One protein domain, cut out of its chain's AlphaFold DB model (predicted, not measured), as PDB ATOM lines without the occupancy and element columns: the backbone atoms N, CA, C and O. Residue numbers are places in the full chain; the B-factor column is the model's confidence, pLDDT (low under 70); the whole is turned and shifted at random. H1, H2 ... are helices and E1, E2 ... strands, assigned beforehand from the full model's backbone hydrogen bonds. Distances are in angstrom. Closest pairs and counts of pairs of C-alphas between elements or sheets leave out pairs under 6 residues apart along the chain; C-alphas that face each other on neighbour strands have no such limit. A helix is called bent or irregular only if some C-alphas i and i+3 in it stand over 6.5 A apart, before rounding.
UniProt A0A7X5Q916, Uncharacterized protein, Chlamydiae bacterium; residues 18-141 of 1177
ATOM      1  N   ASN A  18      37.139 -43.033 -25.664       32.12
ATOM      2  CA  ASN A  18      38.505 -43.348 -26.091       32.12
ATOM      3  C   ASN A  18      38.430 -44.496 -27.112       32.12
ATOM      4  O   ASN A  18      38.557 -45.670 -26.758       32.12
ATOM      5  N   ILE A  19      38.136 -44.161 -28.372       38.72
ATOM      6  CA  ILE A  19      37.992 -45.130 -29.464       38.72
ATOM      7  C   ILE A  19      39.377 -45.675 -29.823       38.72
ATOM      8  O   ILE A  19      40.182 -45.017 -30.474       38.72
ATOM      9  N   THR A  20      39.654 -46.907 -29.404       45.44
ATOM     10  CA  THR A  20      40.876 -47.622 -29.778       45.44
ATOM     11  C   THR A  20      40.786 -48.134 -31.221       45.44
ATOM     12  O   THR A  20      39.695 -48.317 -31.766       45.44
ATOM     13  N   ILE A  21      41.929 -48.413 -31.858       45.78
ATOM     14  CA  ILE A  21      41.990 -48.914 -33.249       45.78
ATOM     15  C   ILE A  21      41.060 -50.132 -33.503       45.78
ATOM     16  O   ILE A  21      40.378 -50.137 -34.526       45.78
ATOM     17  N   PRO A  22      40.901 -51.113 -32.587       43.03
ATOM     18  CA  PRO A  22      39.936 -52.211 -32.753       43.03
ATOM     19  C   PRO A  22      38.454 -51.792 -32.711       43.03
ATOM     20  O   PRO A  22      37.596 -52.502 -33.243       43.03
ATOM     21  N   ALA A  23      38.125 -50.665 -32.074       46.28
ATOM     22  CA  ALA A  23      36.793 -50.067 -32.129       46.28
ATOM     23  C   ALA A  23      36.594 -49.286 -33.439       46.28
ATOM     24  O   ALA A  23      35.535 -49.401 -34.055       46.28
ATOM     25  N   TRP A  24      37.629 -48.594 -33.932       48.69
ATOM     26  CA  TRP A  24      37.608 -47.961 -35.257       48.69
ATOM     27  C   TRP A  24      37.487 -48.990 -36.390       48.69
ATOM     28  O   TRP A  24      36.648 -48.826 -37.266       48.69
ATOM     29  N   ASN A  25      38.210 -50.112 -36.340       46.53
ATOM     30  CA  ASN A  25      38.094 -51.191 -37.333       46.53
ATOM     31  C   ASN A  25      36.696 -51.840 -37.343       46.53
ATOM     32  O   ASN A  25      36.205 -52.231 -38.404       46.53
ATOM     33  N   ARG A  26      36.015 -51.905 -36.189       51.84
ATOM     34  CA  ARG A  26      34.590 -52.272 -36.106       51.84
ATOM     35  C   ARG A  26      33.687 -51.202 -36.724       51.84
ATOM     36  O   ARG A  26      32.835 -51.544 -37.538       51.84
ATOM     37  N   LEU A  27      33.905 -49.923 -36.410       49.16
ATOM     38  CA  LEU A  27      33.151 -48.807 -36.994       49.16
ATOM     39  C   LEU A  27      33.283 -48.780 -38.529       49.16
ATOM     40  O   LEU A  27      32.279 -48.732 -39.237       49.16
ATOM     41  N   LEU A  28      34.515 -48.912 -39.035       47.50
ATOM     42  CA  LEU A  28      34.829 -49.048 -40.455       47.50
ATOM     43  C   LEU A  28      34.078 -50.227 -41.071       47.50
ATOM     44  O   LEU A  28      33.417 -50.021 -42.081       47.50
ATOM     45  N   LYS A  29      34.117 -51.434 -40.477       52.91
ATOM     46  CA  LYS A  29      33.408 -52.620 -41.005       52.91
ATOM     47  C   LYS A  29      31.917 -52.365 -41.281       52.91
ATOM     48  O   LYS A  29      31.404 -52.951 -42.232       52.91
ATOM     49  N   HIS A  30      31.259 -51.476 -40.533       46.94
ATOM     50  CA  HIS A  30      29.847 -51.113 -40.721       46.94
ATOM     51  C   HIS A  30      29.591 -49.902 -41.641       46.94
ATOM     52  O   HIS A  30      28.442 -49.666 -42.012       46.94
ATOM     53  N   LEU A  31      30.618 -49.148 -42.051       43.47
ATOM     54  CA  LEU A  31      30.473 -48.089 -43.058       43.47
ATOM     55  C   LEU A  31      30.406 -48.679 -44.482       43.47
ATOM     56  O   LEU A  31      31.175 -49.604 -44.776       43.47
ATOM     57  N   PRO A  32      29.571 -48.130 -45.392       45.94
ATOM     58  CA  PRO A  32      29.569 -48.494 -46.812       45.94
ATOM     59  C   PRO A  32      30.968 -48.403 -47.433       45.94
ATOM     60  O   PRO A  32      31.789 -47.589 -47.005       45.94
ATOM     61  N   LYS A  33      31.261 -49.230 -48.442       49.59
ATOM     62  CA  LYS A  33      32.608 -49.298 -49.039       49.59
ATOM     63  C   LYS A  33      32.967 -47.993 -49.763       49.59
ATOM     64  O   LYS A  33      34.117 -47.576 -49.763       49.59
ATOM     65  N   GLU A  34      31.948 -47.311 -50.272       45.47
ATOM     66  CA  GLU A  34      31.967 -46.005 -50.932       45.47
ATOM     67  C   GLU A  34      32.220 -44.843 -49.952       45.47
ATOM     68  O   GLU A  34      32.569 -43.744 -50.375       45.47
ATOM     69  N   ALA A  35      32.042 -45.065 -48.644       44.62
ATOM     70  CA  ALA A  35      32.189 -44.050 -47.597       44.62
ATOM     71  C   ALA A  35      33.568 -44.065 -46.907       44.62
ATOM     72  O   ALA A  35      33.821 -43.245 -46.024       44.62
ATOM     73  N   ARG A  36      34.463 -44.991 -47.279       58.44
ATOM     74  CA  ARG A  36      35.797 -45.164 -46.676       58.44
ATOM     75  C   ARG A  36      36.896 -44.655 -47.612       58.44
ATOM     76  O   ARG A  36      37.581 -45.445 -48.250       58.44
ATOM     77  N   THR A  37      37.078 -43.340 -47.704       78.94
ATOM     78  CA  THR A  37      38.237 -42.777 -48.416       78.94
ATOM     79  C   THR A  37      39.456 -42.704 -47.494       78.94
ATOM     80  O   THR A  37      39.327 -42.402 -46.305       78.94
ATOM     81  N   LEU A  38      40.660 -42.925 -48.035       84.38
ATOM     82  CA  LEU A  38      41.909 -42.796 -47.268       84.38
ATOM     83  C   LEU A  38      42.089 -41.388 -46.685       84.38
ATOM     84  O   LEU A  38      42.562 -41.245 -45.561       84.38
ATOM     85  N   ALA A  39      41.607 -40.366 -47.399       86.25
ATOM     86  CA  ALA A  39      41.511 -38.991 -46.921       86.25
ATOM     87  C   ALA A  39      40.800 -38.875 -45.555       86.25
ATOM     88  O   ALA A  39      41.325 -38.216 -44.661       86.25
ATOM     89  N   LEU A  40      39.663 -39.557 -45.357       86.75
ATOM     90  CA  LEU A  40      38.919 -39.528 -44.088       86.75
ATOM     91  C   LEU A  40      39.633 -40.282 -42.957       86.75
ATOM     92  O   LEU A  40      39.500 -39.904 -41.793       86.75
ATOM     93  N   PHE A  41      40.395 -41.332 -43.275       86.75
ATOM     94  CA  PHE A  41      41.211 -42.035 -42.280       86.75
ATOM     95  C   PHE A  41      42.421 -41.195 -41.846       86.75
ATOM     96  O   PHE A  41      42.713 -41.110 -40.656       86.75
ATOM     97  N   ILE A  42      43.061 -40.496 -42.787       90.31
ATOM     98  CA  ILE A  42      44.106 -39.500 -42.504       90.31
ATOM     99  C   ILE A  42      43.557 -38.379 -41.604       90.31
ATOM    100  O   ILE A  42      44.199 -38.010 -40.618       90.31
ATOM    101  N   ASP A  43      42.341 -37.894 -41.876       88.88
ATOM    102  CA  ASP A  43      41.677 -36.891 -41.035       88.88
ATOM    103  C   ASP A  43      41.402 -37.406 -39.611       88.88
ATOM    104  O   ASP A  43      41.505 -36.635 -38.656       88.88
ATOM    105  N   GLU A  44      41.089 -38.696 -39.442       85.06
ATOM    106  CA  GLU A  44      40.934 -39.326 -38.123       85.06
ATOM    107  C   GLU A  44      42.273 -39.467 -37.382       85.06
ATOM    108  O   GLU A  44      42.327 -39.180 -36.189       85.06
ATOM    109  N   ILE A  45      43.375 -39.811 -38.062       85.50
ATOM    110  CA  ILE A  45      44.722 -39.854 -37.456       85.50
ATOM    111  C   ILE A  45      45.095 -38.477 -36.875       85.50
ATOM    112  O   ILE A  45      45.514 -38.369 -35.719       85.50
ATOM    113  N   VAL A  46      44.884 -37.402 -37.645       86.25
ATOM    114  CA  VAL A  46      45.159 -36.024 -37.197       86.25
ATOM    115  C   VAL A  46      44.178 -35.576 -36.100       86.25
ATOM    116  O   VAL A  46      44.564 -34.847 -35.183       86.25
ATOM    117  N   ARG A  47      42.917 -36.025 -36.146       84.44
ATOM    118  CA  ARG A  47      41.891 -35.751 -35.121       84.44
ATOM    119  C   ARG A  47      42.191 -36.447 -33.796       84.44
ATOM    120  O   ARG A  47      42.083 -35.805 -32.753       84.44
ATOM    121  N   HIS A  48      42.606 -37.711 -33.829       77.94
ATOM    122  CA  HIS A  48      42.966 -38.476 -32.639       77.94
ATOM    123  C   HIS A  48      44.162 -37.841 -31.917       77.94
ATOM    124  O   HIS A  48      44.113 -37.682 -30.697       77.94
ATOM    125  N   TYR A  49      45.171 -37.344 -32.653       74.00
ATOM    126  CA  TYR A  49      46.275 -36.605 -32.031       74.00
ATOM    127  C   TYR A  49      45.794 -35.396 -31.218       74.00
ATOM    128  O   TYR A  49      46.164 -35.277 -30.049       74.00
ATOM    129  N   LYS A  50      44.902 -34.567 -31.789       75.19
ATOM    130  CA  LYS A  50      44.322 -33.380 -31.128       75.19
ATOM    131  C   LYS A  50      43.580 -33.688 -29.817       75.19
ATOM    132  O   LYS A  50      43.388 -32.772 -29.025       75.19
ATOM    133  N   GLY A  51      43.151 -34.932 -29.591       65.69
ATOM    134  CA  GLY A  51      42.556 -35.378 -28.324       65.69
ATOM    135  C   GLY A  51      43.518 -36.099 -27.368       65.69
ATOM    136  O   GLY A  51      43.154 -36.339 -26.222       65.69
ATOM    137  N   SER A  52      44.723 -36.464 -27.820       59.47
ATOM    138  CA  SER A  52      45.617 -37.406 -27.120       59.47
ATOM    139  C   SER A  52      46.763 -36.773 -26.318       59.47
ATOM    140  O   SER A  52      47.359 -37.449 -25.477       59.47
ATOM    141  N   GLN A  53      47.097 -35.501 -26.561       56.56
ATOM    142  CA  GLN A  53      48.181 -34.790 -25.874       56.56
ATOM    143  C   GLN A  53      47.760 -33.384 -25.434       56.56
ATOM    144  O   GLN A  53      46.952 -32.730 -26.089       56.56
ATOM    145  N   ASN A  54      48.433 -32.859 -24.402       47.84
ATOM    146  CA  ASN A  54      48.414 -31.439 -24.008       47.84
ATOM    147  C   ASN A  54      49.108 -30.511 -25.040       47.84
ATOM    148  O   ASN A  54      49.623 -29.449 -24.696       47.84
ATOM    149  N   SER A  55      49.174 -30.903 -26.313       52.69
ATOM    150  CA  SER A  55      49.762 -30.098 -27.378       52.69
ATOM    151  C   SER A  55      48.806 -28.970 -27.769       52.69
ATOM    152  O   SER A  55      47.793 -29.216 -28.423       52.69
ATOM    153  N   HIS A  56      49.157 -27.718 -27.468       63.56
ATOM    154  CA  HIS A  56      48.431 -26.518 -27.922       63.56
ATOM    155  C   HIS A  56      48.531 -26.266 -29.453       63.56
ATOM    156  O   HIS A  56      48.408 -25.132 -29.915       63.56
ATOM    157  N   LEU A  57      48.801 -27.304 -30.252       68.94
ATOM    158  CA  LEU A  57      49.143 -27.235 -31.672       68.94
ATOM    159  C   LEU A  57      47.921 -27.527 -32.551       68.94
ATOM    160  O   LEU A  57      47.565 -28.676 -32.819       68.94
ATOM    161  N   GLU A  58      47.283 -26.466 -33.041       80.31
ATOM    162  CA  GLU A  58      46.153 -26.581 -33.959       80.31
ATOM    163  C   GLU A  58      46.624 -26.899 -35.393       80.31
ATOM    164  O   GLU A  58      46.952 -26.005 -36.171       80.31
ATOM    165  N   TYR A  59      46.617 -28.182 -35.763       83.38
ATOM    166  CA  TYR A  59      46.867 -28.608 -37.145       83.38
ATOM    167  C   TYR A  59      45.747 -28.175 -38.101       83.38
ATOM    168  O   TYR A  59      44.583 -28.545 -37.903       83.38
ATOM    169  N   LYS A  60      46.110 -27.454 -39.165       86.44
ATOM    170  CA  LYS A  60      45.234 -27.025 -40.267       86.44
ATOM    171  C   LYS A  60      45.680 -27.678 -41.567       86.44
ATOM    172  O   LYS A  60      46.877 -27.749 -41.830       86.44
ATOM    173  N   GLU A  61      44.729 -28.175 -42.350       89.12
ATOM    174  CA  GLU A  61      45.006 -28.674 -43.700       89.12
ATOM    175  C   GLU A  61      45.301 -27.491 -44.635       89.12
ATOM    176  O   GLU A  61      44.672 -26.438 -44.517       89.12
ATOM    177  N   ILE A  62      46.265 -27.653 -45.540       85.69
ATOM    178  CA  ILE A  62      46.636 -26.657 -46.552       85.69
ATOM    179  C   ILE A  62      46.529 -27.307 -47.938       85.69
ATOM    180  O   ILE A  62      47.025 -28.424 -48.112       85.69
ATOM    181  N   PRO A  63      45.895 -26.644 -48.928       80.81
ATOM    182  CA  PRO A  63      45.783 -27.180 -50.278       80.81
ATOM    183  C   PRO A  63      47.163 -27.377 -50.916       80.81
ATOM    184  O   PRO A  63      48.048 -26.529 -50.816       80.81
ATOM    185  N   MET A  64      47.324 -28.504 -51.606       76.75
ATOM    186  CA  MET A  64      48.497 -28.773 -52.435       76.75
ATOM    187  C   MET A  64      48.445 -27.964 -53.742       76.75
ATOM    188  O   MET A  64      47.357 -27.772 -54.291       76.75
ATOM    189  N   PRO A  65      49.597 -27.531 -54.287       64.94
ATOM    190  CA  PRO A  65      49.644 -26.799 -55.545       64.94
ATOM    191  C   PRO A  65      49.196 -27.698 -56.703       64.94
ATOM    192  O   PRO A  65      49.663 -28.828 -56.855       64.94
ATOM    193  N   HIS A  66      48.316 -27.181 -57.558       63.31
ATOM    194  CA  HIS A  66      47.719 -27.931 -58.671       63.31
ATOM    195  C   HIS A  66      48.676 -28.202 -59.852       63.31
ATOM    196  O   HIS A  66      48.254 -28.743 -60.870       63.31
ATOM    197  N   SER A  67      49.955 -27.831 -59.742       72.06
ATOM    198  CA  SER A  67      50.927 -27.809 -60.844       72.06
ATOM    199  C   SER A  67      51.623 -29.144 -61.149       72.06
ATOM    200  O   SER A  67      52.379 -29.206 -62.114       72.06
ATOM    201  N   LEU A  68      51.378 -30.212 -60.377       79.38
ATOM    202  CA  LEU A  68      51.978 -31.536 -60.611       79.38
ATOM    203  C   LEU A  68      51.041 -32.489 -61.362       79.38
ATOM    204  O   LEU A  68      49.944 -32.821 -60.887       79.38
ATOM    205  N   SER A  69      51.522 -33.011 -62.491       85.94
ATOM    206  CA  SER A  69      50.811 -34.028 -63.270       85.94
ATOM    207  C   SER A  69      50.611 -35.330 -62.480       85.94
ATOM    208  O   SER A  69      51.326 -35.634 -61.523       85.94
ATOM    209  N   GLU A  70      49.620 -36.125 -62.882       84.94
ATOM    210  CA  GLU A  70      49.350 -37.437 -62.280       84.94
ATOM    211  C   GLU A  70      50.530 -38.410 -62.465       84.94
ATOM    212  O   GLU A  70      50.863 -39.178 -61.558       84.94
ATOM    213  N   GLU A  71      51.227 -38.316 -63.605       86.94
ATOM    214  CA  GLU A  71      52.417 -39.118 -63.882       86.94
ATOM    215  C   GLU A  71      53.598 -38.723 -62.980       86.94
ATOM    216  O   GLU A  71      54.288 -39.602 -62.464       86.94
ATOM    217  N   GLU A  72      53.832 -37.430 -62.737       86.25
ATOM    218  CA  GLU A  72      54.841 -36.965 -61.772       86.25
ATOM    219  C   GLU A  72      54.507 -37.394 -60.343       86.25
ATOM    220  O   GLU A  72      55.392 -37.830 -59.604       86.25
ATOM    221  N   ARG A  73      53.223 -37.327 -59.973       87.19
ATOM    222  CA  ARG A  73      52.711 -37.808 -58.685       87.19
ATOM    223  C   ARG A  73      52.727 -39.334 -58.549       87.19
ATOM    224  O   ARG A  73      52.523 -39.832 -57.448       87.19
ATOM    225  N   LYS A  74      52.957 -40.089 -59.633       92.94
ATOM    226  CA  LYS A  74      52.877 -41.565 -59.671       92.94
ATOM    227  C   LYS A  74      51.565 -42.092 -59.064       92.94
ATOM    228  O   LYS A  74      51.558 -43.096 -58.351       92.94
ATOM    229  N   GLY A  75      50.461 -41.388 -59.323       90.56
ATOM    230  CA  GLY A  75      49.138 -41.716 -58.782       90.56
ATOM    231  C   GLY A  75      48.974 -41.532 -57.266       90.56
ATOM    232  O   GLY A  75      48.001 -42.040 -56.723       90.56
ATOM    233  N   PHE A  76      49.895 -40.852 -56.568       92.62
ATOM    234  CA  PHE A  76      49.685 -40.432 -55.177       92.62
ATOM    235  C   PHE A  76      48.901 -39.117 -55.098       92.62
ATOM    236  O   PHE A  76      49.310 -38.097 -55.663       92.62
ATOM    237  N   ASP A  77      47.845 -39.113 -54.295       91.44
ATOM    238  CA  ASP A  77      47.292 -37.894 -53.719       91.44
ATOM    239  C   ASP A  77      48.072 -37.496 -52.461       91.44
ATOM    240  O   ASP A  77      48.781 -38.304 -51.852       91.44
ATOM    241  N   VAL A  78      47.985 -36.217 -52.087       90.69
ATOM    242  CA  VAL A  78      48.735 -35.659 -50.955       90.69
ATOM    243  C   VAL A  78      47.848 -34.762 -50.098       90.69
ATOM    244  O   VAL A  78      47.215 -33.844 -50.615       90.69
ATOM    245  N   LYS A  79      47.862 -34.987 -48.779       91.62
ATOM    246  CA  LYS A  79      47.340 -34.054 -47.767       91.62
ATOM    247  C   LYS A  79      48.490 -33.459 -46.954       91.62
ATOM    248  O   LYS A  79      49.382 -34.187 -46.518       91.62
ATOM    249  N   VAL A  80      48.452 -32.148 -46.716       88.56
ATOM    250  CA  VAL A  80      49.435 -31.421 -45.895       88.56
ATOM    251  C   VAL A  80      48.727 -30.793 -44.704       88.56
ATOM    252  O   VAL A  80      47.859 -29.945 -44.885       88.56
ATOM    253  N   PHE A  81      49.134 -31.158 -43.491       87.94
ATOM    254  CA  PHE A  81      48.680 -30.517 -42.257       87.94
ATOM    255  C   PHE A  81      49.814 -29.741 -41.604       87.94
ATOM    256  O   PHE A  81      50.949 -30.220 -41.547       87.94
ATOM    257  N   VAL A  82      49.487 -28.559 -41.081       84.00
ATOM    258  CA  VAL A  82      50.448 -27.605 -40.526       84.00
ATOM    259  C   VAL A  82      49.970 -27.065 -39.184       84.00
ATOM    260  O   VAL A  82      48.842 -26.587 -39.084       84.00
ATOM    261  N   ALA A  83      50.843 -27.075 -38.180       82.12
ATOM    262  CA  ALA A  83      50.693 -26.298 -36.948       82.12
ATOM    263  C   ALA A  83      51.839 -25.277 -36.818       82.12
ATOM    264  O   ALA A  83      52.951 -25.526 -37.280       82.12
ATOM    265  N   THR A  84      51.591 -24.116 -36.214       73.19
ATOM    266  CA  THR A  84      52.588 -23.042 -36.012       73.19
ATOM    267  C   THR A  84      53.348 -23.189 -34.692       73.19
ATOM    268  O   THR A  84      52.732 -23.452 -33.662       73.19
ATOM    269  N   HIS A  85      54.662 -22.938 -34.698       67.75
ATOM    270  CA  HIS A  85      55.530 -22.955 -33.513       67.75
ATOM    271  C   HIS A  85      56.587 -21.825 -33.557       67.75
ATOM    272  O   HIS A  85      56.870 -21.221 -34.588       67.75
ATOM    273  N   SER A  86      57.202 -21.533 -32.414       53.38
ATOM    274  CA  SER A  86      58.050 -20.356 -32.145       53.38
ATOM    275  C   SER A  86      59.550 -20.417 -32.530       53.38
ATOM    276  O   SER A  86      60.289 -19.513 -32.147       53.38
ATOM    277  N   TYR A  87      60.043 -21.434 -33.252       51.12
ATOM    278  CA  TYR A  87      61.496 -21.654 -33.459       51.12
ATOM    279  C   TYR A  87      62.010 -21.486 -34.912       51.12
ATOM    280  O   TYR A  87      61.264 -21.228 -35.847       51.12
ATOM    281  N   LYS A  88      63.336 -21.570 -35.104       53.22
ATOM    282  CA  LYS A  88      64.052 -21.366 -36.385       53.22
ATOM    283  C   LYS A  88      63.999 -22.598 -37.308       53.22
ATOM    284  O   LYS A  88      63.941 -23.719 -36.824       53.22
ATOM    285  N   LYS A  89      64.274 -22.529 -38.620       54.59
ATOM    286  CA  LYS A  89      63.958 -21.542 -39.692       54.59
ATOM    287  C   LYS A  89      64.239 -22.140 -41.100       54.59
ATOM    288  O   LYS A  89      64.453 -21.413 -42.060       54.59
ATOM    289  N   SER A  90      64.369 -23.470 -41.220       56.84
ATOM    290  CA  SER A  90      65.043 -24.132 -42.360       56.84
ATOM    291  C   SER A  90      64.138 -24.996 -43.244       56.84
ATOM    292  O   SER A  90      64.537 -25.334 -44.358       56.84
ATOM    293  N   PHE A  91      62.934 -25.345 -42.776       61.06
ATOM    294  CA  PHE A  91      61.961 -26.130 -43.545       61.06
ATOM    295  C   PHE A  91      61.002 -25.245 -44.368       61.06
ATOM    296  O   PHE A  91      60.485 -25.700 -45.381       61.06
ATOM    297  N   ALA A  92      60.846 -23.957 -44.032       56.81
ATOM    298  CA  ALA A  92      60.060 -23.005 -44.829       56.81
ATOM    299  C   ALA A  92      60.523 -22.948 -46.304       56.81
ATOM    300  O   ALA A  92      59.710 -23.024 -47.220       56.81
ATOM    301  N   ASN A  93      61.837 -22.975 -46.559       61.53
ATOM    302  CA  ASN A  93      62.411 -22.972 -47.917       61.53
ATOM    303  C   ASN A  93      62.131 -24.262 -48.731       61.53
ATOM    304  O   ASN A  93      62.373 -24.306 -49.940       61.53
ATOM    305  N   PHE A  94      61.645 -25.333 -48.093       65.38
ATOM    306  CA  PHE A  94      61.138 -26.536 -48.771       65.38
ATOM    307  C   PHE A  94      59.674 -26.364 -49.217       65.38
ATOM    308  O   PHE A  94      59.229 -27.063 -50.121       65.38
ATOM    309  N   LEU A  95      58.951 -25.401 -48.636       59.69
ATOM    310  CA  LEU A  95      57.507 -25.190 -48.784       59.69
ATOM    311  C   LEU A  95      57.157 -23.910 -49.548       59.69
ATOM    312  O   LEU A  95      56.120 -23.859 -50.194       59.69
ATOM    313  N   ALA A  96      58.089 -22.961 -49.630       64.06
ATOM    314  CA  ALA A  96      58.147 -21.972 -50.710       64.06
ATOM    315  C   ALA A  96      58.285 -22.625 -52.111       64.06
ATOM    316  O   ALA A  96      58.169 -21.955 -53.127       64.06
ATOM    317  N   GLN A  97      58.543 -23.942 -52.179       63.81
ATOM    318  CA  GLN A  97      58.451 -24.755 -53.404       63.81
ATOM    319  C   GLN A  97      57.081 -25.446 -53.573       63.81
ATOM    320  O   GLN A  97      56.898 -26.147 -54.563       63.81
ATOM    321  N   LEU A  98      56.152 -25.291 -52.617       60.81
ATOM    322  CA  LEU A  98      54.797 -25.868 -52.627       60.81
ATOM    323  C   LEU A  98      53.670 -24.827 -52.562       60.81
ATOM    324  O   LEU A  98      52.529 -25.176 -52.831       60.81
ATOM    325  N   ASN A  99      53.946 -23.574 -52.205       63.44
ATOM    326  CA  ASN A  99      52.951 -22.504 -52.217       63.44
ATOM    327  C   ASN A  99      53.529 -21.271 -52.921       63.44
ATOM    328  O   ASN A  99      54.461 -20.649 -52.409       63.44
ATOM    329  N   GLU A 100      52.967 -20.931 -54.082       59.34
ATOM    330  CA  GLU A 100      53.389 -19.796 -54.916       59.34
ATOM    331  C   GLU A 100      53.173 -18.444 -54.215       59.34
ATOM    332  O   GLU A 100      53.950 -17.514 -54.416       59.34
ATOM    333  N   GLU A 101      52.183 -18.351 -53.319       58.00
ATOM    334  CA  GLU A 101      51.903 -17.146 -52.525       58.00
ATOM    335  C   GLU A 101      52.803 -17.009 -51.284       58.00
ATOM    336  O   GLU A 101      52.725 -16.014 -50.567       58.00
ATOM    337  N   ASN A 102      53.664 -18.000 -51.012       59.84
ATOM    338  CA  ASN A 102      54.679 -17.971 -49.953       59.84
ATOM    339  C   ASN A 102      54.137 -17.574 -48.554       59.84
ATOM    340  O   ASN A 102      54.826 -16.929 -47.767       59.84
ATOM    341  N   GLN A 103      52.901 -17.983 -48.236       59.66
ATOM    342  CA  GLN A 103      52.135 -17.584 -47.038       59.66
ATOM    343  C   GLN A 103      52.766 -17.994 -45.684       59.66
ATOM    344  O   GLN A 103      52.261 -17.632 -44.620       59.66
ATOM    345  N   PHE A 104      53.852 -18.768 -45.697       61.06
ATOM    346  CA  PHE A 104      54.564 -19.212 -44.500       61.06
ATOM    347  C   PHE A 104      55.532 -18.120 -44.025       61.06
ATOM    348  O   PHE A 104      56.622 -17.958 -44.574       61.06
ATOM    349  N   GLY A 105      55.125 -17.372 -42.997       58.88
ATOM    350  CA  GLY A 105      55.967 -16.369 -42.340       58.88
ATOM    351  C   GLY A 105      57.194 -16.964 -41.631       58.88
ATOM    352  O   GLY A 105      57.467 -18.159 -41.687       58.88
ATOM    353  N   GLU A 106      57.944 -16.131 -40.904       58.97
ATOM    354  CA  GLU A 106      59.238 -16.515 -40.304       58.97
ATOM    355  C   GLU A 106      59.182 -17.554 -39.154       58.97
ATOM    356  O   GLU A 106      60.207 -17.829 -38.521       58.97
ATOM    357  N   CYS A 107      58.009 -18.120 -38.865       56.25
ATOM    358  CA  CYS A 107      57.766 -19.072 -37.784       56.25
ATOM    359  C   CYS A 107      58.368 -20.463 -38.056       56.25
ATOM    360  O   CYS A 107      58.613 -20.861 -39.199       56.25
ATOM    361  N   ALA A 108      58.515 -21.266 -36.998       60.19
ATOM    362  CA  ALA A 108      58.524 -22.709 -37.183       60.19
ATOM    363  C   ALA A 108      57.112 -23.156 -37.548       60.19
ATOM    364  O   ALA A 108      56.102 -22.604 -37.106       60.19
ATOM    365  N   HIS A 109      57.058 -24.216 -38.329       68.88
ATOM    366  CA  HIS A 109      55.829 -24.892 -38.670       68.88
ATOM    367  C   HIS A 109      56.098 -26.396 -38.554       68.88
ATOM    368  O   HIS A 109      57.183 -26.864 -38.912       68.88
ATOM    369  N   HIS A 110      55.149 -27.126 -37.982       76.06
ATOM    370  CA  HIS A 110      55.204 -28.568 -37.777       76.06
ATOM    371  C   HIS A 110      54.301 -29.218 -38.825       76.06
ATOM    372  O   HIS A 110      53.147 -28.815 -38.972       76.06
ATOM    373  N   PHE A 111      54.836 -30.184 -39.569       79.06
ATOM    374  CA  PHE A 111      54.209 -30.752 -40.758       79.06
ATOM    375  C   PHE A 111      53.919 -32.237 -40.607       79.06
ATOM    376  O   PHE A 111      54.798 -33.011 -40.218       79.06
ATOM    377  N   LEU A 112      52.717 -32.617 -41.037       87.25
ATOM    378  CA  LEU A 112      52.350 -33.982 -41.390       87.25
ATOM    379  C   LEU A 112      51.964 -33.974 -42.873       87.25
ATOM    380  O   LEU A 112      50.952 -33.383 -43.248       87.25
ATOM    381  N   ILE A 113      52.791 -34.583 -43.723       89.44
ATOM    382  CA  ILE A 113      52.536 -34.703 -45.164       89.44
ATOM    383  C   ILE A 113      52.222 -36.165 -45.461       89.44
ATOM    384  O   ILE A 113      53.125 -37.002 -45.434       89.44
ATOM    385  N   PHE A 114      50.959 -36.463 -45.746       92.06
ATOM    386  CA  PHE A 114      50.491 -37.799 -46.096       92.06
ATOM    387  C   PHE A 114      50.441 -37.944 -47.617       92.06
ATOM    388  O   PHE A 114      49.728 -37.192 -48.273       92.06
ATOM    389  N   PHE A 115      51.161 -38.923 -48.159       93.25
ATOM    390  CA  PHE A 115      51.067 -39.382 -49.545       93.25
ATOM    391  C   PHE A 115      50.241 -40.665 -49.541       93.25
ATOM    392  O   PHE A 115      50.589 -41.596 -48.813       93.25
ATOM    393  N   TYR A 116      49.165 -40.735 -50.320       94.25
ATOM    394  CA  TYR A 116      48.268 -41.890 -50.304       94.25
ATOM    395  C   TYR A 116      47.724 -42.242 -51.687       94.25
ATOM    396  O   TYR A 116      47.594 -41.375 -52.549       94.25
ATOM    397  N   ARG A 117      47.442 -43.530 -51.908       93.56
ATOM    398  CA  ARG A 117      46.831 -44.054 -53.139       93.56
ATOM    399  C   ARG A 117      46.219 -45.430 -52.913       93.56
ATOM    400  O   ARG A 117      46.679 -46.170 -52.049       93.56
ATOM    401  N   THR A 118      45.253 -45.801 -53.746       88.94
ATOM    402  CA  THR A 118      44.748 -47.177 -53.842       88.94
ATOM    403  C   THR A 118      45.273 -47.795 -55.135       88.94
ATOM    404  O   THR A 118      44.964 -47.306 -56.221       88.94
ATOM    405  N   ILE A 119      46.058 -48.872 -55.050       85.31
ATOM    406  CA  ILE A 119      46.519 -49.634 -56.221       85.31
ATOM    407  C   ILE A 119      45.877 -51.020 -56.209       85.31
ATOM    408  O   ILE A 119      46.114 -51.833 -55.318       85.31
ATOM    409  N   ARG A 120      45.070 -51.293 -57.245       84.44
ATOM    410  CA  ARG A 120      44.199 -52.477 -57.380       84.44
ATOM    411  C   ARG A 120      43.193 -52.583 -56.226       84.44
ATOM    412  O   ARG A 120      42.068 -52.118 -56.351       84.44
ATOM    413  N   THR A 121      43.614 -53.185 -55.118       80.44
ATOM    414  CA  THR A 121      42.841 -53.418 -53.888       80.44
ATOM    415  C   THR A 121      43.672 -53.155 -52.627       80.44
ATOM    416  O   THR A 121      43.228 -53.489 -51.532       80.44
ATOM    417  N   VAL A 122      44.884 -52.610 -52.776       82.25
ATOM    418  CA  VAL A 122      45.802 -52.280 -51.682       82.25
ATOM    419  C   VAL A 122      45.813 -50.770 -51.501       82.25
ATOM    420  O   VAL A 122      46.123 -50.027 -52.434       82.25
ATOM    421  N   ASP A 123      45.488 -50.336 -50.291       88.56
ATOM    422  CA  ASP A 123      45.580 -48.945 -49.871       88.56
ATOM    423  C   ASP A 123      46.972 -48.659 -49.295       88.56
ATOM    424  O   ASP A 123      47.441 -49.346 -48.388       88.56
ATOM    425  N   GLU A 124      47.637 -47.632 -49.816       90.69
ATOM    426  CA  GLU A 124      48.972 -47.208 -49.398       90.69
ATOM    427  C   GLU A 124      48.900 -45.820 -48.755       90.69
ATOM    428  O   GLU A 124      48.320 -44.899 -49.330       90.69
ATOM    429  N   ILE A 125      49.523 -45.653 -47.582       91.88
ATOM    430  CA  ILE A 125      49.715 -44.355 -46.922       91.88
ATOM    431  C   ILE A 125      51.161 -44.260 -46.426       91.88
ATOM    432  O   ILE A 125      51.608 -45.067 -45.612       91.88
ATOM    433  N   PHE A 126      51.874 -43.226 -46.861       90.88
ATOM    434  CA  PHE A 126      53.190 -42.842 -46.356       90.88
ATOM    435  C   PHE A 126      53.102 -41.456 -45.720       90.88
ATOM    436  O   PHE A 126      52.448 -40.573 -46.267       90.88
ATOM    437  N   THR A 127      53.784 -41.228 -44.594       88.19
ATOM    438  CA  THR A 127      53.810 -39.902 -43.948       88.19
ATOM    439  C   THR A 127      55.234 -39.374 -43.825       88.19
ATOM    440  O   THR A 127      56.113 -40.075 -43.329       88.19
ATOM    441  N   LEU A 128      55.457 -38.121 -44.222       85.81
ATOM    442  CA  LEU A 128      56.641 -37.353 -43.839       85.81
ATOM    443  C   LEU A 128      56.278 -36.425 -42.677       85.81
ATOM    444  O   LEU A 128      55.338 -35.635 -42.778       85.81
ATOM    445  N   THR A 129      57.045 -36.502 -41.591       82.31
ATOM    446  CA  THR A 129      56.826 -35.724 -40.365       82.31
ATOM    447  C   THR A 129      58.056 -34.895 -40.012       82.31
ATOM    448  O   THR A 129      59.178 -35.401 -40.069       82.31
ATOM    449  N   THR A 130      57.872 -33.649 -39.579       76.25
ATOM    450  CA  THR A 130      58.960 -32.820 -39.024       76.25
ATOM    451  C   THR A 130      58.877 -32.775 -37.501       76.25
ATOM    452  O   THR A 130      57.835 -32.379 -36.999       76.25
ATOM    453  N   GLY A 131      59.968 -33.071 -36.783       70.69
ATOM    454  CA  GLY A 131      60.050 -32.895 -35.323       70.69
ATOM    455  C   GLY A 131      59.833 -34.185 -34.521       70.69
ATOM    456  O   GLY A 131      60.348 -35.239 -34.899       70.69
ATOM    457  N   ARG A 132      59.111 -34.098 -33.396       68.50
ATOM    458  CA  ARG A 132      58.662 -35.255 -32.583       68.50
ATOM    459  C   ARG A 132      57.330 -35.835 -33.079       68.50
ATOM    460  O   ARG A 132      56.921 -36.911 -32.670       68.50
ATOM    461  N   GLU A 133      56.709 -35.157 -34.032       71.75
ATOM    462  CA  GLU A 133      55.402 -35.398 -34.639       71.75
ATOM    463  C   GLU A 133      55.241 -36.779 -35.295       71.75
ATOM    464  O   GLU A 133      54.124 -37.204 -35.570       71.75
ATOM    465  N   TRP A 134      56.326 -37.530 -35.492       75.44
ATOM    466  CA  TRP A 134      56.257 -38.954 -35.829       75.44
ATOM    467  C   TRP A 134      55.506 -39.777 -34.761       75.44
ATOM    468  O   TRP A 134      54.936 -40.818 -35.083       75.44
ATOM    469  N   GLU A 135      55.434 -39.295 -33.512       71.31
ATOM    470  CA  GLU A 135      54.602 -39.863 -32.443       71.31
ATOM    471  C   GLU A 135      53.104 -39.910 -32.807       71.31
ATOM    472  O   GLU A 135      52.425 -40.842 -32.381       71.31
ATOM    473  N   VAL A 136      52.611 -38.989 -33.652       71.38
ATOM    474  CA  VAL A 136      51.229 -38.972 -34.185       71.38
ATOM    475  C   VAL A 136      50.915 -40.257 -34.949       71.38
ATOM    476  O   VAL A 136      49.887 -40.896 -34.740       71.38
ATOM    477  N   VAL A 137      51.816 -40.625 -35.863       76.69
ATOM    478  CA  VAL A 137      51.640 -41.743 -36.800       76.69
ATOM    479  C   VAL A 137      52.216 -43.056 -36.271       76.69
ATOM    480  O   VAL A 137      51.948 -44.117 -36.829       76.69
ATOM    481  N   LYS A 138      52.954 -43.013 -35.155       76.56
ATOM    482  CA  LYS A 138      53.554 -44.177 -34.493       76.56
ATOM    483  C   LYS A 138      52.576 -45.340 -34.231       76.56
ATOM    484  O   LYS A 138      53.006 -46.473 -34.441       76.56
ATOM    485  N   PRO A 139      51.301 -45.131 -33.830       75.50
ATOM    486  CA  PRO A 139      50.341 -46.225 -33.640       75.50
ATOM    487  C   PRO A 139      49.843 -46.875 -34.941       75.50
ATOM    488  O   PRO A 139      49.195 -47.915 -34.881       75.50
ATOM    489  N   TYR A 140      50.117 -46.261 -36.098       78.31
ATOM    490  CA  TYR A 140      49.576 -46.629 -37.412       78.31
ATOM    491  C   TYR A 140      50.669 -47.068 -38.411       78.31
ATOM    492  O   TYR A 140      50.394 -47.232 -39.598       78.31
ATOM    493  N   ARG A 141      51.925 -47.222 -37.961       81.56
ATOM    494  CA  ARG A 141      53.076 -47.577 -38.811       81.56
ATOM    495  C   ARG A 141      53.087 -49.068 -39.177       81.56
ATOM    496  O   ARG A 141      52.800 -49.913 -38.333       81.56
TER     497      ARG A 141
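What this domain is: This is residues 18 to 141 of the 1177 residues of an uncharacterized protein of Chlamydiae bacterium (UniProt A0A7X5Q916). Look first for a twisted sheet of four strands, E1 to E4, with H2 and the short H4 packed together on one face of it, two layers in the sense of helices on one face of a sheet. H1 sits off to one side, away from the sheet, and small H3 lies near the other end of the longest axis. The printed part has 124 residues, in the order H1 H2 E1 E2 H3 E3 E4 H4; the sheet's order is E1 - E2 - E3 - E4, all antiparallel, and the class is mixed, helices and strands. It is compact, with a radius of gyration of the C-alphas of 15.8 A, and flat in outline, spanning 45 by 40 by 20 A.

Where its parts are: Begin at C-alpha 108 at (58.524, -22.709, -37.183); from there E3, residues 108 to 119, runs 35.1 A. Beside it find E2, residues 77 to 85, 26.4 A, and E4, residues 122 to 129, 22.9 A; E1 is residues 60 to 62, 6.4 A. H2, residues 38 to 52, begins at C-alpha 38 at (41.909, -42.796, -47.268) and runs 21.2 A. H1 is residues 21 to 30, 14.4 A, and H3 residues 92 to 95, 5.2 A. H4, residues 134 to 140, 10.3 A, ends at C-alpha 140 at (49.576, -46.629, -37.412); it is irregular, with C-alphas 136 and 139 7.3 A apart.

How they stand to each other: Inner strands E2 and E3 are antiparallel at 165 degrees; look for N 81 and O 112, 2.9 A apart, within hydrogen-bond range. E3 and E4 form a hairpin at 167 degrees, with N 115 and O 126 at 2.8 A. Edge strand E1 forms a hairpin with E2 at 131 degrees, with N 82 and O 60 at 2.8 A. From edge to edge the strands' lines turn by 74 degrees. H2 is on the sheet; its closest C-alphas to E3 are Leu 38 and Tyr 116, 7.1 A. H4 is on the same face, over E4 at a height over the sheet of 9.6 A, and runs along the strands, at 3 degrees to E4 on the local plane. H2, with residues 45 to 49 alone, touches H4 at a steep tilt of 61 degrees, opposite ways; their closest C-alphas are Tyr 49 and Val 136, 5.9 A. H1 is apart from H2 and not on the sheet. H3 is not on the sheet either; its closest C-alphas to E3 are Ala 92 and His 109, 7.7 A. Every O i to N i+4 pair is within hydrogen-bond range in H1 and H2; in H4 1 of 3 is, beside 2 of 4 O i to N i+3 pairs, and H3 is too short for an i+4 pair.

The domain as a whole: The farthest C-alphas, His 30 and Lys 88, are 45.5 A apart. The printed part has no cut. The links from E1 to E2 and from H3 to E3 are long, and residues 29 to 35 stand free. The mean pLDDT of the printed part is 71.5; look for values under 70 at residues 18 to 36, 51 to 57, 65 to 66, 85 to 109 and 132.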